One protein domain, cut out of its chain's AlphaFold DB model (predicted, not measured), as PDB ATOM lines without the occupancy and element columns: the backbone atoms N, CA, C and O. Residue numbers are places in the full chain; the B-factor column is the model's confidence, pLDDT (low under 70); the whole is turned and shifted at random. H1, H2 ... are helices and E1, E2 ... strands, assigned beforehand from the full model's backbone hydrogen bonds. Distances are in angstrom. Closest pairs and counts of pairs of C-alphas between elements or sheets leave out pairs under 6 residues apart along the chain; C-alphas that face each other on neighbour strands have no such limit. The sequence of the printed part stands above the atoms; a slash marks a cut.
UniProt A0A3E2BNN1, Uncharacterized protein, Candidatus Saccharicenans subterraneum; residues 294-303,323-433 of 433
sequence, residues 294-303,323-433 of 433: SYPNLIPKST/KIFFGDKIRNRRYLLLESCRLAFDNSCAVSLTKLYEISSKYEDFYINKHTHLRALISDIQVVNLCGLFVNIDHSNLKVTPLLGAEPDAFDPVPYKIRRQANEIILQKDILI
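AT A GLANCE: This is residues 294 to 303 and 323 to 433 of the 433 residues of an uncharacterized protein of Candidatus Saccharicenans subterraneum (UniProt A0A3E2BNN1). The long helix H1 runs through the middle, with H3 crossing it on one side, H4 on the other, and the small hairpin E1 E2 packed by its later half. Short H2 bridges H3 and H4. The printed part has 121 residues, with four named helices and two named strands in the order H1 H2 H3 E1 E2 H4, and its class is mostly helix, helices holding 60 and strands 8 of the 68 residues in named elements; the whole is compact, with a radius of gyration of the C-alphas of 13.1 A, and spans 36 by 30 by 28 A.

HOW THE PARTS SIT: E1, residues 391 to 394, and E2, residues 399 to 402, form an antiparallel hairpin; N 392 and O 401, 2.9 A apart, are within hydrogen-bond range. H1, residues 323 to 346, comes closest to E2 at C-alphas 345 and 402, 5.6 A. H3, residues 370 to 386, touches residues 333 to 338 of H1 alone, at a steep tilt of 63 degrees; the closest C-alphas, 338 and 384, are 5.8 A apart. H4, residues 416 to 426, touches residues 332 to 340 of H1 alone, closest at C-alphas 336 and 422, 5.5 A. H2, residues 353 to 360, touches H3, closest at C-alphas 357 and 374, 5.5 A. Every O i to N i+4 pair is within hydrogen-bond range in H2 and H4, 18 of 20 in H1, 9 of 13 in H3.

IN THESE COORDINATES: H1 begins at C-alpha 323 (7.360, 0.347, 132.091) and spans 32.7 A; H3 spans 24.6 A; H4 ends at C-alpha 426 (-4.421, -14.950, 114.784).

THE WHOLE: Residues 304 to 322 are not printed, an 11.9 A gap between C-alphas 303 and 323. The link E2 to H4 is long. Residues 302 to 303 have pLDDT under 70.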
ATOM      1  N   SER A 294       9.150 -16.678 130.064       90.31
ATOM      2  CA  SER A 294       7.756 -16.519 130.494       90.31
ATOM      3  C   SER A 294       7.181 -15.141 130.155       90.31
ATOM      4  O   SER A 294       7.885 -14.124 130.170       90.31
ATOM      5  N   TYR A 295       5.867 -15.082 129.934       92.31
ATOM      6  CA  TYR A 295       5.136 -13.862 129.588       92.31
ATOM      7  C   TYR A 295       5.456 -12.639 130.481       92.31
ATOM      8  O   TYR A 295       5.762 -11.567 129.939       92.31
ATOM      9  N   PRO A 296       5.509 -12.741 131.831       88.75
ATOM     10  CA  PRO A 296       5.879 -11.608 132.692       88.75
ATOM     11  C   PRO A 296       7.290 -11.058 132.424       88.75
ATOM     12  O   PRO A 296       7.594  -9.908 132.762       88.75
ATOM     13  N   ASN A 297       8.154 -11.873 131.816       88.88
ATOM     14  CA  ASN A 297       9.539 -11.577 131.473       88.88
ATOM     15  C   ASN A 297       9.727 -11.217 129.992       88.88
ATOM     16  O   ASN A 297      10.864 -11.027 129.571       88.88
ATOM     17  N   LEU A 298       8.673 -11.019 129.199       91.56
ATOM     18  CA  LEU A 298       8.816 -10.535 127.817       91.56
ATOM     19  C   LEU A 298       9.173  -9.042 127.725       91.56
ATOM     20  O   LEU A 298       9.119  -8.453 126.653       91.56
ATOM     21  N   ILE A 299       9.559  -8.396 128.829       86.88
ATOM     22  CA  ILE A 299      10.087  -7.028 128.854       86.88
ATOM     23  C   ILE A 299      11.297  -6.922 129.795       86.88
ATOM     24  O   ILE A 299      11.221  -7.389 130.936       86.88
ATOM     25  N   PRO A 300      12.408  -6.286 129.377       78.94
ATOM     26  CA  PRO A 300      13.592  -6.099 130.206       78.94
ATOM     27  C   PRO A 300      13.306  -5.422 131.546       78.94
ATOM     28  O   PRO A 300      12.851  -4.271 131.625       78.94
ATOM     29  N   LYS A 301      13.651  -6.115 132.630       71.81
ATOM     30  CA  LYS A 301      13.495  -5.600 133.993       71.81
ATOM     31  C   LYS A 301      14.719  -4.780 134.404       71.81
ATOM     32  O   LYS A 301      15.741  -5.320 134.812       71.81
ATOM     33  N   SER A 302      14.572  -3.457 134.340       55.31
ATOM     34  CA  SER A 302      15.438  -2.447 134.972       55.31
ATOM     35  C   SER A 302      16.961  -2.671 134.842       55.31
ATOM     36  O   SER A 302      17.608  -3.144 135.780       55.31
ATOM     37  N   THR A 303      17.551  -2.231 133.729       52.47
ATOM     38  CA  THR A 303      18.985  -1.869 133.636       52.47
ATOM     39  C   THR A 303      19.203  -0.357 133.769       52.47
ATOM     40  O   THR A 303      20.328   0.124 133.811       52.47
ATOM     41  N   LYS A 323       7.589   1.803 132.026       85.50
ATOM     42  CA  LYS A 323       7.360   0.347 132.091       85.50
ATOM     43  C   LYS A 323       6.126  -0.034 132.916       85.50
ATOM     44  O   LYS A 323       5.517  -1.061 132.628       85.50
ATOM     45  N   ILE A 324       5.730   0.773 133.903       86.56
ATOM     46  CA  ILE A 324       4.465   0.577 134.630       86.56
ATOM     47  C   ILE A 324       3.267   0.900 133.729       86.56
ATOM     48  O   ILE A 324       2.298   0.152 133.744       86.56
ATOM     49  N   PHE A 325       3.338   1.974 132.938       89.25
ATOM     50  CA  PHE A 325       2.222   2.414 132.091       89.25
ATOM     51  C   PHE A 325       2.070   1.609 130.795       89.25
ATOM     52  O   PHE A 325       0.953   1.348 130.360       89.25
ATOM     53  N   PHE A 326       3.181   1.216 130.171       91.62
ATOM     54  CA  PHE A 326       3.200   0.648 128.818       91.62
ATOM     55  C   PHE A 326       3.707  -0.799 128.764       91.62
ATOM     56  O   PHE A 326       3.648  -1.433 127.713       91.62
ATOM     57  N   GLY A 327       4.198  -1.347 129.880       90.50
ATOM     58  CA  GLY A 327       4.820  -2.672 129.902       90.50
ATOM     59  C   GLY A 327       3.882  -3.817 129.517       90.50
ATOM     60  O   GLY A 327       4.341  -4.775 128.902       90.50
ATOM     61  N   ASP A 328       2.585  -3.712 129.829       93.06
ATOM     62  CA  ASP A 328       1.587  -4.709 129.413       93.06
ATOM     63  C   ASP A 328       1.433  -4.744 127.893       93.06
ATOM     64  O   ASP A 328       1.490  -5.817 127.307       93.06
ATOM     65  N   LYS A 329       1.370  -3.578 127.238       95.06
ATOM     66  CA  LYS A 329       1.265  -3.482 125.773       95.06
ATOM     67  C   LYS A 329       2.453  -4.136 125.064       95.06
ATOM     68  O   LYS A 329       2.270  -4.858 124.090       95.06
ATOM     69  N   ILE A 330       3.665  -3.947 125.592       93.88
ATOM     70  CA  ILE A 330       4.885  -4.581 125.063       93.88
ATOM     71  C   ILE A 330       4.827  -6.104 125.228       93.88
ATOM     72  O   ILE A 330       5.116  -6.836 124.282       93.88
ATOM     73  N   ARG A 331       4.448  -6.594 126.417       94.31
ATOM     74  CA  ARG A 331       4.314  -8.037 126.673       94.31
ATOM     75  C   ARG A 331       3.251  -8.667 125.776       94.31
ATOM     76  O   ARG A 331       3.532  -9.689 125.161       94.31
ATOM     77  N   ASN A 332       2.085  -8.037 125.655       97.31
ATOM     78  CA  ASN A 332       0.986  -8.481 124.799       97.31
ATOM     79  C   ASN A 332       1.417  -8.577 123.335       97.31
ATOM     80  O   ASN A 332       1.187  -9.602 122.702       97.31
ATOM     81  N   ARG A 333       2.083  -7.542 122.804       97.12
ATOM     82  CA  ARG A 333       2.596  -7.530 121.426       97.12
ATOM     83  C   ARG A 333       3.571  -8.674 121.163       97.12
ATOM     84  O   ARG A 333       3.435  -9.388 120.174       97.12
ATOM     85  N   ARG A 334       4.541  -8.861 122.061       96.56
ATOM     86  CA  ARG A 334       5.540  -9.936 121.957       96.56
ATOM     87  C   ARG A 334       4.892 -11.308 122.072       96.56
ATOM     88  O   ARG A 334       5.210 -12.189 121.286       96.56
ATOM     89  N   TYR A 335       3.945 -11.469 122.992       97.75
ATOM     90  CA  TYR A 335       3.165 -12.693 123.130       97.75
ATOM     91  C   TYR A 335       2.339 -13.008 121.879       97.75
ATOM     92  O   TYR A 335       2.371 -14.140 121.416       97.75
ATOM     93  N   LEU A 336       1.667 -12.014 121.290       98.19
ATOM     94  CA  LEU A 336       0.929 -12.182 120.036       98.19
ATOM     95  C   LEU A 336       1.835 -12.742 118.937       98.19
ATOM     96  O   LEU A 336       1.449 -13.674 118.238       98.19
ATOM     97  N   LEU A 337       3.044 -12.194 118.800       97.75
ATOM     98  CA  LEU A 337       4.006 -12.654 117.804       97.75
ATOM     99  C   LEU A 337       4.511 -14.079 118.099       97.75
ATOM    100  O   LEU A 337       4.585 -14.895 117.183       97.75
ATOM    101  N   LEU A 338       4.809 -14.392 119.366       97.88
ATOM    102  CA  LEU A 338       5.212 -15.735 119.806       97.88
ATOM    103  C   LEU A 338       4.126 -16.779 119.520       97.88
ATOM    104  O   LEU A 338       4.416 -17.813 118.924       97.88
ATOM    105  N   GLU A 339       2.878 -16.490 119.889       97.88
ATOM    106  CA  GLU A 339       1.743 -17.392 119.681       97.88
ATOM    107  C   GLU A 339       1.423 -17.561 118.190       97.88
ATOM    108  O   GLU A 339       1.144 -18.674 117.743       97.88
ATOM    109  N   SER A 340       1.560 -16.492 117.395       98.06
ATOM    110  CA  SER A 340       1.438 -16.567 115.931       98.06
ATOM    111  C   SER A 340       2.477 -17.519 115.341       98.06
ATOM    112  O   SER A 340       2.135 -18.373 114.530       98.06
ATOM    113  N   CYS A 341       3.741 -17.411 115.770       97.62
ATOM    114  CA  CYS A 341       4.816 -18.290 115.305       97.62
ATOM    115  C   CYS A 341       4.615 -19.736 115.778       97.62
ATOM    116  O   CYS A 341       4.843 -20.667 115.012       97.62
ATOM    117  N   ARG A 342       4.144 -19.946 117.012       97.12
ATOM    118  CA  ARG A 342       3.818 -21.283 117.524       97.12
ATOM    119  C   ARG A 342       2.745 -21.956 116.662       97.12
ATOM    120  O   ARG A 342       2.945 -23.076 116.198       97.12
ATOM    121  N   LEU A 343       1.636 -21.257 116.411       96.94
ATOM    122  CA  LEU A 343       0.549 -21.754 115.565       96.94
ATOM    123  C   LEU A 343       0.995 -21.951 114.115       96.94
ATOM    124  O   LEU A 343       0.617 -22.946 113.500       96.94
ATOM    125  N   ALA A 344       1.825 -21.060 113.576       96.88
ATOM    126  CA  ALA A 344       2.364 -21.209 112.231       96.88
ATOM    127  C   ALA A 344       3.228 -22.471 112.089       96.88
ATOM    128  O   ALA A 344       3.087 -23.211 111.119       96.88
ATOM    129  N   PHE A 345       4.060 -22.776 113.091       96.12
ATOM    130  CA  PHE A 345       4.860 -24.001 113.104       96.12
ATOM    131  C   PHE A 345       3.983 -25.258 113.104       96.12
ATOM    132  O   PHE A 345       4.226 -26.171 112.311       96.12
ATOM    133  N   ASP A 346       2.956 -25.288 113.962       95.31
ATOM    134  CA  ASP A 346       2.019 -26.412 114.070       95.31
ATOM    135  C   ASP A 346       1.257 -26.658 112.760       95.31
ATOM    136  O   ASP A 346       1.027 -27.805 112.385       95.31
ATOM    137  N   ASN A 347       0.924 -25.590 112.032       95.31
ATOM    138  CA  ASN A 347       0.224 -25.660 110.748       95.31
ATOM    139  C   ASN A 347       1.174 -25.717 109.537       95.31
ATOM    140  O   ASN A 347       0.713 -25.745 108.400       95.31
ATOM    141  N   SER A 348       2.494 -25.753 109.766       95.00
ATOM    142  CA  SER A 348       3.531 -25.718 108.722       95.00
ATOM    143  C   SER A 348       3.343 -24.577 107.708       95.00
ATOM    144  O   SER A 348       3.523 -24.765 106.506       95.00
ATOM    145  N   CYS A 349       2.996 -23.392 108.206       95.38
ATOM    146  CA  CYS A 349       2.783 -22.178 107.424       95.38
ATOM    147  C   CYS A 349       3.673 -21.024 107.922       95.38
ATOM    148  O   CYS A 349       4.503 -21.191 108.822       95.38
ATOM    149  N   ALA A 350       3.536 -19.849 107.311       96.88
ATOM    150  CA  ALA A 350       4.219 -18.622 107.694       96.88
ATOM    151  C   ALA A 350       3.249 -17.604 108.314       96.88
ATOM    152  O   ALA A 350       2.043 -17.631 108.084       96.88
ATOM    153  N   VAL A 351       3.790 -16.656 109.078       97.88
ATOM    154  CA  VAL A 351       3.051 -15.510 109.619       97.88
ATOM    155  C   VAL A 351       3.247 -14.302 108.705       97.88
ATOM    156  O   VAL A 351       4.381 -13.868 108.491       97.88
ATOM    157  N   SER A 352       2.164 -13.703 108.209       97.94
ATOM    158  CA  SER A 352       2.199 -12.390 107.553       97.94
ATOM    159  C   SER A 352       2.224 -11.269 108.595       97.94
ATOM    160  O   SER A 352       1.215 -10.987 109.245       97.94
ATOM    161  N   LEU A 353       3.359 -10.576 108.740       97.50
ATOM    162  CA  LEU A 353       3.475  -9.474 109.705       97.50
ATOM    163  C   LEU A 353       2.598  -8.280 109.334       97.50
ATOM    164  O   LEU A 353       2.076  -7.609 110.222       97.50
ATOM    165  N   THR A 354       2.400  -8.032 108.038       96.75
ATOM    166  CA  THR A 354       1.521  -6.965 107.547       96.75
ATOM    167  C   THR A 354       0.076  -7.218 107.969       96.75
ATOM    168  O   THR A 354      -0.555  -6.332 108.544       96.75
ATOM    169  N   LYS A 355      -0.435  -8.443 107.775       97.56
ATOM    170  CA  LYS A 355      -1.803  -8.807 108.181       97.56
ATOM    171  C   LYS A 355      -1.957  -8.840 109.697       97.56
ATOM    172  O   LYS A 355      -2.932  -8.304 110.225       97.56
ATOM    173  N   LEU A 356      -0.957  -9.371 110.405       97.75
ATOM    174  CA  LEU A 356      -0.931  -9.349 111.865       97.75
ATOM    175  C   LEU A 356      -1.001  -7.909 112.396       97.75
ATOM    176  O   LEU A 356      -1.792  -7.625 113.296       97.75
ATOM    177  N   TYR A 357      -0.233  -6.983 111.815       97.06
ATOM    178  CA  TYR A 357      -0.288  -5.551 112.114       97.06
ATOM    179  C   TYR A 357      -1.667  -4.942 111.820       97.06
ATOM    180  O   TYR A 357      -2.229  -4.289 112.702       97.06
ATOM    181  N   GLU A 358      -2.224  -5.142 110.620       96.69
ATOM    182  CA  GLU A 358      -3.510  -4.560 110.197       96.69
ATOM    183  C   GLU A 358      -4.640  -4.891 111.182       96.69
ATOM    184  O   GLU A 358      -5.472  -4.039 111.513       96.69
ATOM    185  N   ILE A 359      -4.653  -6.130 111.673       97.00
ATOM    186  CA  ILE A 359      -5.691  -6.637 112.568       97.00
ATOM    187  C   ILE A 359      -5.397  -6.242 114.017       97.00
ATOM    188  O   ILE A 359      -6.265  -5.670 114.678       97.00
ATOM    189  N   SER A 360      -4.177  -6.472 114.510       97.38
ATOM    190  CA  SER A 360      -3.813  -6.155 115.902       97.38
ATOM    191  C   SER A 360      -3.818  -4.653 116.207       97.38
ATOM    192  O   SER A 360      -4.078  -4.263 117.342       97.38
ATOM    193  N   SER A 361      -3.663  -3.787 115.200       96.31
ATOM    194  CA  SER A 361      -3.797  -2.324 115.332       96.31
ATOM    195  C   SER A 361      -5.213  -1.838 115.671       96.31
ATOM    196  O   SER A 361      -5.429  -0.634 115.843       96.31
ATOM    197  N   LYS A 362      -6.196  -2.744 115.715       96.00
ATOM    198  CA  LYS A 362      -7.563  -2.478 116.189       96.00
ATOM    199  C   LYS A 362      -7.714  -2.722 117.697       96.00
ATOM    200  O   LYS A 362      -8.737  -2.356 118.261       96.00
ATOM    201  N   TYR A 363      -6.703  -3.307 118.341       96.19
ATOM    202  CA  TYR A 363      -6.719  -3.690 119.750       96.19
ATOM    203  C   TYR A 363      -5.646  -2.912 120.520       96.19
ATOM    204  O   TYR A 363      -4.459  -3.229 120.455       96.19
ATOM    205  N   GLU A 364      -6.062  -1.902 121.290       95.19
ATOM    206  CA  GLU A 364      -5.154  -1.007 122.032       95.19
ATOM    207  C   GLU A 364      -4.233  -1.723 123.028       95.19
ATOM    208  O   GLU A 364      -3.174  -1.195 123.386       95.19
ATOM    209  N   ASP A 365      -4.621  -2.924 123.458       96.38
ATOM    210  CA  ASP A 365      -3.850  -3.784 124.350       96.38
ATOM    211  C   ASP A 365      -2.527  -4.266 123.713       96.38
ATOM    212  O   ASP A 365      -1.626  -4.648 124.452       96.38
ATOM    213  N   PHE A 366      -2.369  -4.226 122.381       96.62
ATOM    214  CA  PHE A 366      -1.214  -4.797 121.663       96.62
ATOM    215  C   PHE A 366      -0.250  -3.765 121.067       96.62
ATOM    216  O   PHE A 366       0.747  -4.148 120.458       96.62
ATOM    217  N   TYR A 367      -0.504  -2.465 121.231       94.75
ATOM    218  CA  TYR A 367       0.390  -1.427 120.717       94.75
ATOM    219  C   TYR A 367       0.508  -0.236 121.665       94.75
ATOM    220  O   TYR A 367      -0.429   0.135 122.377       94.75
ATOM    221  N   ILE A 368       1.680   0.397 121.649       93.44
ATOM    222  CA  ILE A 368       1.917   1.681 122.318       93.44
ATOM    223  C   ILE A 368       1.503   2.816 121.392       93.44
ATOM    224  O   ILE A 368       0.657   3.630 121.757       93.44
ATOM    225  N   ASN A 369       2.057   2.826 120.179       91.75
ATOM    226  CA  ASN A 369       1.717   3.766 119.126       91.75
ATOM    227  C   ASN A 369       1.363   2.987 117.853       91.75
ATOM    228  O   ASN A 369       2.149   2.184 117.355       91.75
ATOM    229  N   LYS A 370       0.161   3.235 117.324       93.38
ATOM    230  CA  LYS A 370      -0.357   2.552 116.135       93.38
ATOM    231  C   LYS A 370       0.529   2.771 114.904       93.38
ATOM    232  O   LYS A 370       0.710   1.850 114.118       93.38
ATOM    233  N   HIS A 371       1.129   3.954 114.763       91.88
ATOM    234  CA  HIS A 371       1.962   4.305 113.610       91.88
ATOM    235  C   HIS A 371       3.308   3.575 113.585       91.88
ATOM    236  O   HIS A 371       3.876   3.376 112.515       91.88
ATOM    237  N   THR A 372       3.829   3.167 114.743       92.56
ATOM    238  CA  THR A 372       5.107   2.444 114.849       92.56
ATOM    239  C   THR A 372       4.923   0.946 115.078       92.56
ATOM    240  O   THR A 372       5.910   0.214 115.130       92.56
ATOM    241  N   HIS A 373       3.678   0.464 115.165       94.69
ATOM    242  CA  HIS A 373       3.359  -0.909 115.557       94.69
ATOM    243  C   HIS A 373       3.966  -1.969 114.631       94.69
ATOM    244  O   HIS A 373       4.604  -2.900 115.115       94.69
ATOM    245  N   LEU A 374       3.865  -1.802 113.305       95.75
ATOM    246  CA  LEU A 374       4.482  -2.733 112.349       95.75
ATOM    247  C   LEU A 374       6.005  -2.809 112.527       95.75
ATOM    248  O   LEU A 374       6.574  -3.896 112.586       95.75
ATOM    249  N   ARG A 375       6.667  -1.654 112.668       94.62
ATOM    250  CA  ARG A 375       8.114  -1.586 112.920       94.62
ATOM    251  C   ARG A 375       8.477  -2.303 114.220       94.62
ATOM    252  O   ARG A 375       9.467  -3.029 114.259       94.62
ATOM    253  N   ALA A 376       7.678  -2.111 115.267       94.56
ATOM    254  CA  ALA A 376       7.894  -2.765 116.548       94.56
ATOM    255  C   ALA A 376       7.709  -4.290 116.461       94.56
ATOM    256  O   ALA A 376       8.512  -5.015 117.037       94.56
ATOM    257  N   LEU A 377       6.724  -4.782 115.694       95.56
ATOM    258  CA  LEU A 377       6.550  -6.214 115.416       95.56
ATOM    259  C   LEU A 377       7.758  -6.812 114.683       95.56
ATOM    260  O   LEU A 377       8.252  -7.855 115.094       95.56
ATOM    261  N   ILE A 378       8.257  -6.140 113.638       95.12
ATOM    262  CA  ILE A 378       9.441  -6.586 112.881       95.12
ATOM    263  C   ILE A 378      10.660  -6.694 113.801       95.12
ATOM    264  O   ILE A 378      11.397  -7.672 113.778       95.12
ATOM    265  N   SER A 379      10.868  -5.685 114.636       93.31
ATOM    266  CA  SER A 379      11.989  -5.647 115.568       93.31
ATOM    267  C   SER A 379      11.856  -6.700 116.682       93.31
ATOM    268  O   SER A 379      12.822  -7.394 117.002       93.31
ATOM    269  N   ASP A 380      10.643  -6.924 117.204       94.94
ATOM    270  CA  ASP A 380      10.354  -7.946 118.218       94.94
ATOM    271  C   ASP A 380      10.552  -9.396 117.718       94.94
ATOM    272  O   ASP A 380      10.561 -10.316 118.537       94.94
ATOM    273  N   ILE A 381      10.827  -9.630 116.426       95.19
ATOM    274  CA  ILE A 381      11.286 -10.939 115.925       95.19
ATOM    275  C   ILE A 381      12.555 -11.404 116.654       95.19
ATOM    276  O   ILE A 381      12.715 -12.592 116.936       95.19
ATOM    277  N   GLN A 382      13.432 -10.482 117.059       92.75
ATOM    278  CA  GLN A 382      14.588 -10.837 117.882       92.75
ATOM    279  C   GLN A 382      14.171 -11.481 119.218       92.75
ATOM    280  O   GLN A 382      14.856 -12.372 119.716       92.75
ATOM    281  N   VAL A 383      13.030 -11.081 119.788       94.31
ATOM    282  CA  VAL A 383      12.481 -11.698 121.005       94.31
ATOM    283  C   VAL A 383      11.941 -13.096 120.719       94.31
ATOM    284  O   VAL A 383      12.146 -13.992 121.533       94.31
ATOM    285  N   VAL A 384      11.307 -13.309 119.563       95.62
ATOM    286  CA  VAL A 384      10.860 -14.643 119.114       95.62
ATOM    287  C   VAL A 384      12.039 -15.603 119.016       95.62
ATOM    288  O   VAL A 384      11.992 -16.720 119.534       95.62
ATOM    289  N   ASN A 385      13.127 -15.125 118.417       94.69
ATOM    290  CA  ASN A 385      14.381 -15.847 118.303       94.69
ATOM    291  C   ASN A 385      14.994 -16.144 119.677       94.69
ATOM    292  O   ASN A 385      15.266 -17.303 119.968       94.69
ATOM    293  N   LEU A 386      15.096 -15.144 120.562       93.25
ATOM    294  CA  LEU A 386      15.531 -15.325 121.955       93.25
ATOM    295  C   LEU A 386      14.690 -16.345 122.722       93.25
ATOM    296  O   LEU A 386      15.215 -17.039 123.591       93.25
ATOM    297  N   CYS A 387      13.399 -16.433 122.411       94.56
ATOM    298  CA  CYS A 387      12.511 -17.412 123.008       94.56
ATOM    299  C   CYS A 387      12.698 -18.823 122.433       94.56
ATOM    300  O   CYS A 387      12.067 -19.736 122.943       94.56
ATOM    301  N   GLY A 388      13.557 -19.030 121.433       92.44
ATOM    302  CA  GLY A 388      13.905 -20.348 120.902       92.44
ATOM    303  C   GLY A 388      13.002 -20.878 119.795       92.44
ATOM    304  O   GLY A 388      13.132 -22.043 119.454       92.44
ATOM    305  N   LEU A 389      12.111 -20.061 119.222       92.94
ATOM    306  CA  LEU A 389      11.300 -20.469 118.061       92.94
ATOM    307  C   LEU A 389      12.083 -20.396 116.741       92.94
ATOM    308  O   LEU A 389      11.703 -21.064 115.789       92.94
ATOM    309  N   PHE A 390      13.152 -19.586 116.711       90.06
ATOM    310  CA  PHE A 390      14.058 -19.315 115.586       90.06
ATOM    311  C   PHE A 390      13.373 -19.199 114.218       90.06
ATOM    312  O   PHE A 390      12.951 -20.183 113.618       90.06
ATOM    313  N   VAL A 391      13.280 -17.988 113.684       92.81
ATOM    314  CA  VAL A 391      12.468 -17.730 112.494       92.81
ATOM    315  C   VAL A 391      13.293 -17.250 111.308       92.81
ATOM    316  O   VAL A 391      14.211 -16.443 111.455       92.81
ATOM    317  N   ASN A 392      12.901 -17.695 110.116       92.44
ATOM    318  CA  ASN A 392      13.344 -17.115 108.855       92.44
ATOM    319  C   ASN A 392      12.421 -15.957 108.472       92.44
ATOM    320  O   ASN A 392      11.200 -16.080 108.573       92.44
ATOM    321  N   ILE A 393      13.001 -14.851 108.008       92.81
ATOM    322  CA  ILE A 393      12.252 -13.668 107.582       92.81
ATOM    323  C   ILE A 393      12.422 -13.493 106.073       92.81
ATOM    324  O   ILE A 393      13.534 -13.292 105.589       92.81
ATOM    325  N   ASP A 394      11.314 -13.509 105.339       93.12
ATOM    326  CA  ASP A 394      11.265 -12.986 103.977       93.12
ATOM    327  C   ASP A 394      11.043 -11.471 104.048       93.12
ATOM    328  O   ASP A 394       9.928 -10.993 104.274       93.12
ATOM    329  N   HIS A 395      12.121 -10.710 103.860       90.38
ATOM    330  CA  HIS A 395      12.089  -9.249 103.906       90.38
ATOM    331  C   HIS A 395      11.275  -8.612 102.772       90.38
ATOM    332  O   HIS A 395      10.824  -7.481 102.934       90.38
ATOM    333  N   SER A 396      11.073  -9.311 101.650       89.94
ATOM    334  CA  SER A 396      10.324  -8.768 100.513       89.94
ATOM    335  C   SER A 396       8.818  -8.745 100.783       89.94
ATOM    336  O   SER A 396       8.146  -7.767 100.464       89.94
ATOM    337  N   ASN A 397       8.308  -9.784 101.452       89.69
ATOM    338  CA  ASN A 397       6.880  -9.951 101.729       89.69
ATOM    339  C   ASN A 397       6.514  -9.821 103.216       89.69
ATOM    340  O   ASN A 397       5.352 -10.009 103.575       89.69
ATOM    341  N   LEU A 398       7.493  -9.531 104.082       94.75
ATOM    342  CA  LEU A 398       7.351  -9.476 105.542       94.75
ATOM    343  C   LEU A 398       6.672 -10.730 106.116       94.75
ATOM    344  O   LEU A 398       5.769 -10.646 106.956       94.75
ATOM    345  N   LYS A 399       7.114 -11.897 105.639       96.44
ATOM    346  CA  LYS A 399       6.656 -13.201 106.125       96.44
ATOM    347  C   LYS A 399       7.677 -13.798 107.075       96.44
ATOM    348  O   LYS A 399       8.881 -13.688 106.846       96.44
ATOM    349  N   VAL A 400       7.186 -14.441 108.125       96.50
ATOM    350  CA  VAL A 400       8.012 -15.083 109.145       96.50
ATOM    351  C   VAL A 400       7.686 -16.566 109.193       96.50
ATOM    352  O   VAL A 400       6.554 -16.937 109.493       96.50
ATOM    353  N   THR A 401       8.679 -17.408 108.927       95.94
ATOM    354  CA  THR A 401       8.536 -18.866 108.976       95.94
ATOM    355  C   THR A 401       9.283 -19.408 110.192       95.94
ATOM    356  O   THR A 401      10.512 -19.301 110.238       95.94
ATOM    357  N   PRO A 402       8.582 -19.977 111.186       94.25
ATOM    358  CA  PRO A 402       9.221 -20.580 112.348       94.25
ATOM    359  C   PRO A 402       9.925 -21.884 111.971       94.25
ATOM    360  O   PRO A 402       9.364 -22.731 111.276       94.25
ATOM    361  N   LEU A 403      11.154 -22.057 112.451       90.31
ATOM    362  CA  LEU A 403      11.928 -23.282 112.254       90.31
ATOM    363  C   LEU A 403      11.765 -24.256 113.421       90.31
ATOM    364  O   LEU A 403      11.980 -25.455 113.250       90.31
ATOM    365  N   LEU A 404      11.345 -23.755 114.584       92.50
ATOM    366  CA  LEU A 404      11.094 -24.532 115.791       92.50
ATOM    367  C   LEU A 404       9.717 -24.208 116.356       92.50
ATOM    368  O   LEU A 404       9.224 -23.085 116.240       92.50
ATOM    369  N   GLY A 405       9.108 -25.208 116.984       92.62
ATOM    370  CA  GLY A 405       7.832 -25.057 117.669       92.62
ATOM    371  C   GLY A 405       8.010 -24.768 119.150       92.62
ATOM    372  O   GLY A 405       9.105 -24.888 119.696       92.62
ATOM    373  N   ALA A 406       6.902 -24.460 119.815       95.81
ATOM    374  CA  ALA A 406       6.812 -24.395 121.267       95.81
ATOM    375  C   ALA A 406       5.553 -25.121 121.748       95.81
ATOM    376  O   ALA A 406       4.549 -25.163 121.031       95.81
ATOM    377  N   GLU A 407       5.602 -25.679 122.954       95.50
ATOM    378  CA  GLU A 407       4.410 -26.209 123.616       95.50
ATOM    379  C   GLU A 407       3.427 -25.074 123.992       95.50
ATOM    380  O   GLU A 407       3.853 -23.931 124.196       95.50
ATOM    381  N   PRO A 408       2.108 -25.339 124.083       90.12
ATOM    382  CA  PRO A 408       1.087 -24.308 124.342       90.12
ATOM    383  C   PRO A 408       1.227 -23.542 125.671       90.12
ATOM    384  O   PRO A 408       0.683 -22.439 125.818       90.12
ATOM    385  N   ASP A 409       1.910 -24.136 126.644       91.88
ATOM    386  CA  ASP A 409       2.169 -23.616 127.988       91.88
ATOM    387  C   ASP A 409       3.580 -23.017 128.139       91.88
ATOM    388  O   ASP A 409       3.887 -22.405 129.161       91.88
ATOM    389  N   ALA A 410       4.425 -23.081 127.102       91.75
ATOM    390  CA  ALA A 410       5.813 -22.614 127.165       91.75
ATOM    391  C   ALA A 410       5.953 -21.122 127.535       91.75
ATOM    392  O   ALA A 410       6.991 -20.701 128.052       91.75
ATOM    393  N   PHE A 411       4.921 -20.314 127.267       91.69
ATOM    394  CA  PHE A 411       4.903 -18.868 127.514       91.69
ATOM    395  C   PHE A 411       4.236 -18.468 128.836       91.69
ATOM    396  O   PHE A 411       4.167 -17.274 129.141       91.69
ATOM    397  N   ASP A 412       3.718 -19.419 129.610       89.38
ATOM    398  CA  ASP A 412       2.926 -19.110 130.794       89.38
ATOM    399  C   ASP A 412       3.722 -18.431 131.924       89.38
ATOM    400  O   ASP A 412       4.954 -18.507 131.985       89.38
ATOM    401  N   PRO A 413       3.029 -17.713 132.829       90.75
ATOM    402  CA  PRO A 413       1.577 -17.473 132.856       90.75
ATOM    403  C   PRO A 413       1.129 -16.302 131.964       90.75
ATOM    404  O   PRO A 413       1.608 -15.176 132.126       90.75
ATOM    405  N   VAL A 414       0.149 -16.539 131.085       92.50
ATOM    406  CA  VAL A 414      -0.492 -15.502 130.248       92.50
ATOM    407  C   VAL A 414      -1.895 -15.160 130.777       92.50
ATOM    408  O   VAL A 414      -2.694 -16.071 131.001       92.50
ATOM    409  N   PRO A 415      -2.274 -13.872 130.931       94.81
ATOM    410  CA  PRO A 415      -3.638 -13.509 131.311       94.81
ATOM    411  C   PRO A 415      -4.675 -14.054 130.316       94.81
ATOM    412  O   PRO A 415      -4.551 -13.836 129.111       94.81
ATOM    413  N   TYR A 416      -5.741 -14.689 130.816       95.19
ATOM    414  CA  TYR A 416      -6.771 -15.326 129.980       95.19
ATOM    415  C   TYR A 416      -7.351 -14.390 128.904       95.19
ATOM    416  O   TYR A 416      -7.453 -14.777 127.742       95.19
ATOM    417  N   LYS A 417      -7.656 -13.134 129.271       96.31
ATOM    418  CA  LYS A 417      -8.135 -12.102 128.332       96.31
ATOM    419  C   LYS A 417      -7.172 -11.928 127.147       96.31
ATOM    420  O   LYS A 417      -7.617 -11.893 126.007       96.31
ATOM    421  N   ILE A 418      -5.870 -11.851 127.427       97.38
ATOM    422  CA  ILE A 418      -4.829 -11.630 126.416       97.38
ATOM    423  C   ILE A 418      -4.667 -12.862 125.527       97.38
ATOM    424  O   ILE A 418      -4.631 -12.718 124.309       97.38
ATOM    425  N   ARG A 419      -4.642 -14.067 126.112       96.31
ATOM    426  CA  ARG A 419      -4.599 -15.333 125.359       96.31
ATOM    427  C   ARG A 419      -5.777 -15.442 124.389       96.31
ATOM    428  O   ARG A 419      -5.589 -15.727 123.210       96.31
ATOM    429  N   ARG A 420      -6.988 -15.149 124.867       96.88
ATOM    430  CA  ARG A 420      -8.202 -15.160 124.046       96.88
ATOM    431  C   ARG A 420      -8.137 -14.138 122.907       96.88
ATOM    432  O   ARG A 420      -8.356 -14.518 121.762       96.88
ATOM    433  N   GLN A 421      -7.802 -12.879 123.199       97.25
ATOM    434  CA  GLN A 421      -7.693 -11.831 122.174       97.25
ATOM    435  C   GLN A 421      -6.612 -12.148 121.132       97.25
ATOM    436  O   GLN A 421      -6.826 -11.920 119.945       97.25
ATOM    437  N   ALA A 422      -5.464 -12.692 121.549       97.00
ATOM    438  CA  ALA A 422      -4.413 -13.102 120.622       97.00
ATOM    439  C   ALA A 422      -4.916 -14.184 119.657       97.00
ATOM    440  O   ALA A 422      -4.744 -14.044 118.451       97.00
ATOM    441  N   ASN A 423      -5.619 -15.202 120.159       96.06
ATOM    442  CA  ASN A 423      -6.207 -16.242 119.313       96.06
ATOM    443  C   ASN A 423      -7.285 -15.689 118.367       96.06
ATOM    444  O   ASN A 423      -7.300 -16.040 117.191       96.06
ATOM    445  N   GLU A 424      -8.151 -14.792 118.847       96.38
ATOM    446  CA  GLU A 424      -9.156 -14.112 118.012       96.38
ATOM    447  C   GLU A 424      -8.513 -13.311 116.870       96.38
ATOM    448  O   GLU A 424      -9.062 -13.276 115.766       96.38
ATOM    449  N   ILE A 425      -7.352 -12.691 117.121       96.88
ATOM    450  CA  ILE A 425      -6.549 -12.006 116.102       96.88
ATOM    451  C   ILE A 425      -5.952 -13.024 115.131       96.88
ATOM    452  O   ILE A 425      -6.160 -12.875 113.937       96.88
ATOM    453  N   ILE A 426      -5.225 -14.035 115.616       96.25
ATOM    454  CA  ILE A 426      -4.421 -14.950 114.784       96.25
ATOM    455  C   ILE A 426      -5.285 -15.793 113.843       96.25
ATOM    456  O   ILE A 426      -4.881 -16.057 112.714       96.25
ATOM    457  N   LEU A 427      -6.478 -16.194 114.287       93.69
ATOM    458  CA  LEU A 427      -7.403 -17.015 113.500       93.69
ATOM    459  C   LEU A 427      -8.138 -16.231 112.400       93.69
ATOM    460  O   LEU A 427      -8.937 -16.808 111.662       93.69
ATOM    461  N   GLN A 428      -7.896 -14.924 112.275       94.19
ATOM    462  CA  GLN A 428      -8.395 -14.155 111.143       94.19
ATOM    463  C   GLN A 428      -7.715 -14.592 109.842       94.19
ATOM    464  O   GLN A 428      -6.552 -14.998 109.811       94.19
ATOM    465  N   LYS A 429      -8.461 -14.458 108.745       83.94
ATOM    466  CA  LYS A 429      -8.011 -14.850 107.411       83.94
ATOM    467  C   LYS A 429      -6.681 -14.167 107.040       83.94
ATOM    468  O   LYS A 429      -6.483 -12.986 107.322       83.94
ATOM    469  N   ASP A 430      -5.809 -14.919 106.371       91.19
ATOM    470  CA  ASP A 430      -4.560 -14.455 105.745       91.19
ATOM    471  C   ASP A 430      -3.419 -14.044 106.706       91.19
ATOM    472  O   ASP A 430      -2.393 -13.536 106.251       91.19
ATOM    473  N   ILE A 431      -3.538 -14.272 108.023       92.12
ATOM    474  CA  ILE A 431      -2.386 -14.132 108.941       92.12
ATOM    475  C   ILE A 431      -1.446 -15.330 108.824       92.12
ATOM    476  O   ILE A 431      -0.234 -15.142 108.736       92.12
ATOM    477  N   LEU A 432      -2.007 -16.538 108.852       94.12
ATOM    478  CA  LEU A 432      -1.294 -17.801 108.693       94.12
ATOM    479  C   LEU A 432      -1.415 -18.235 107.228       94.12
ATOM    480  O   LEU A 432      -2.532 -18.476 106.767       94.12
ATOM    481  N   ILE A 433      -0.297 -18.266 106.495       90.06
ATOM    482  CA  ILE A 433      -0.265 -18.406 105.025       90.06
ATOM    483  C   ILE A 433       0.782 -19.377 104.503       90.06
ATOM    484  O   ILE A 433       1.857 -19.498 105.135       90.06
TER     485      ILE A 433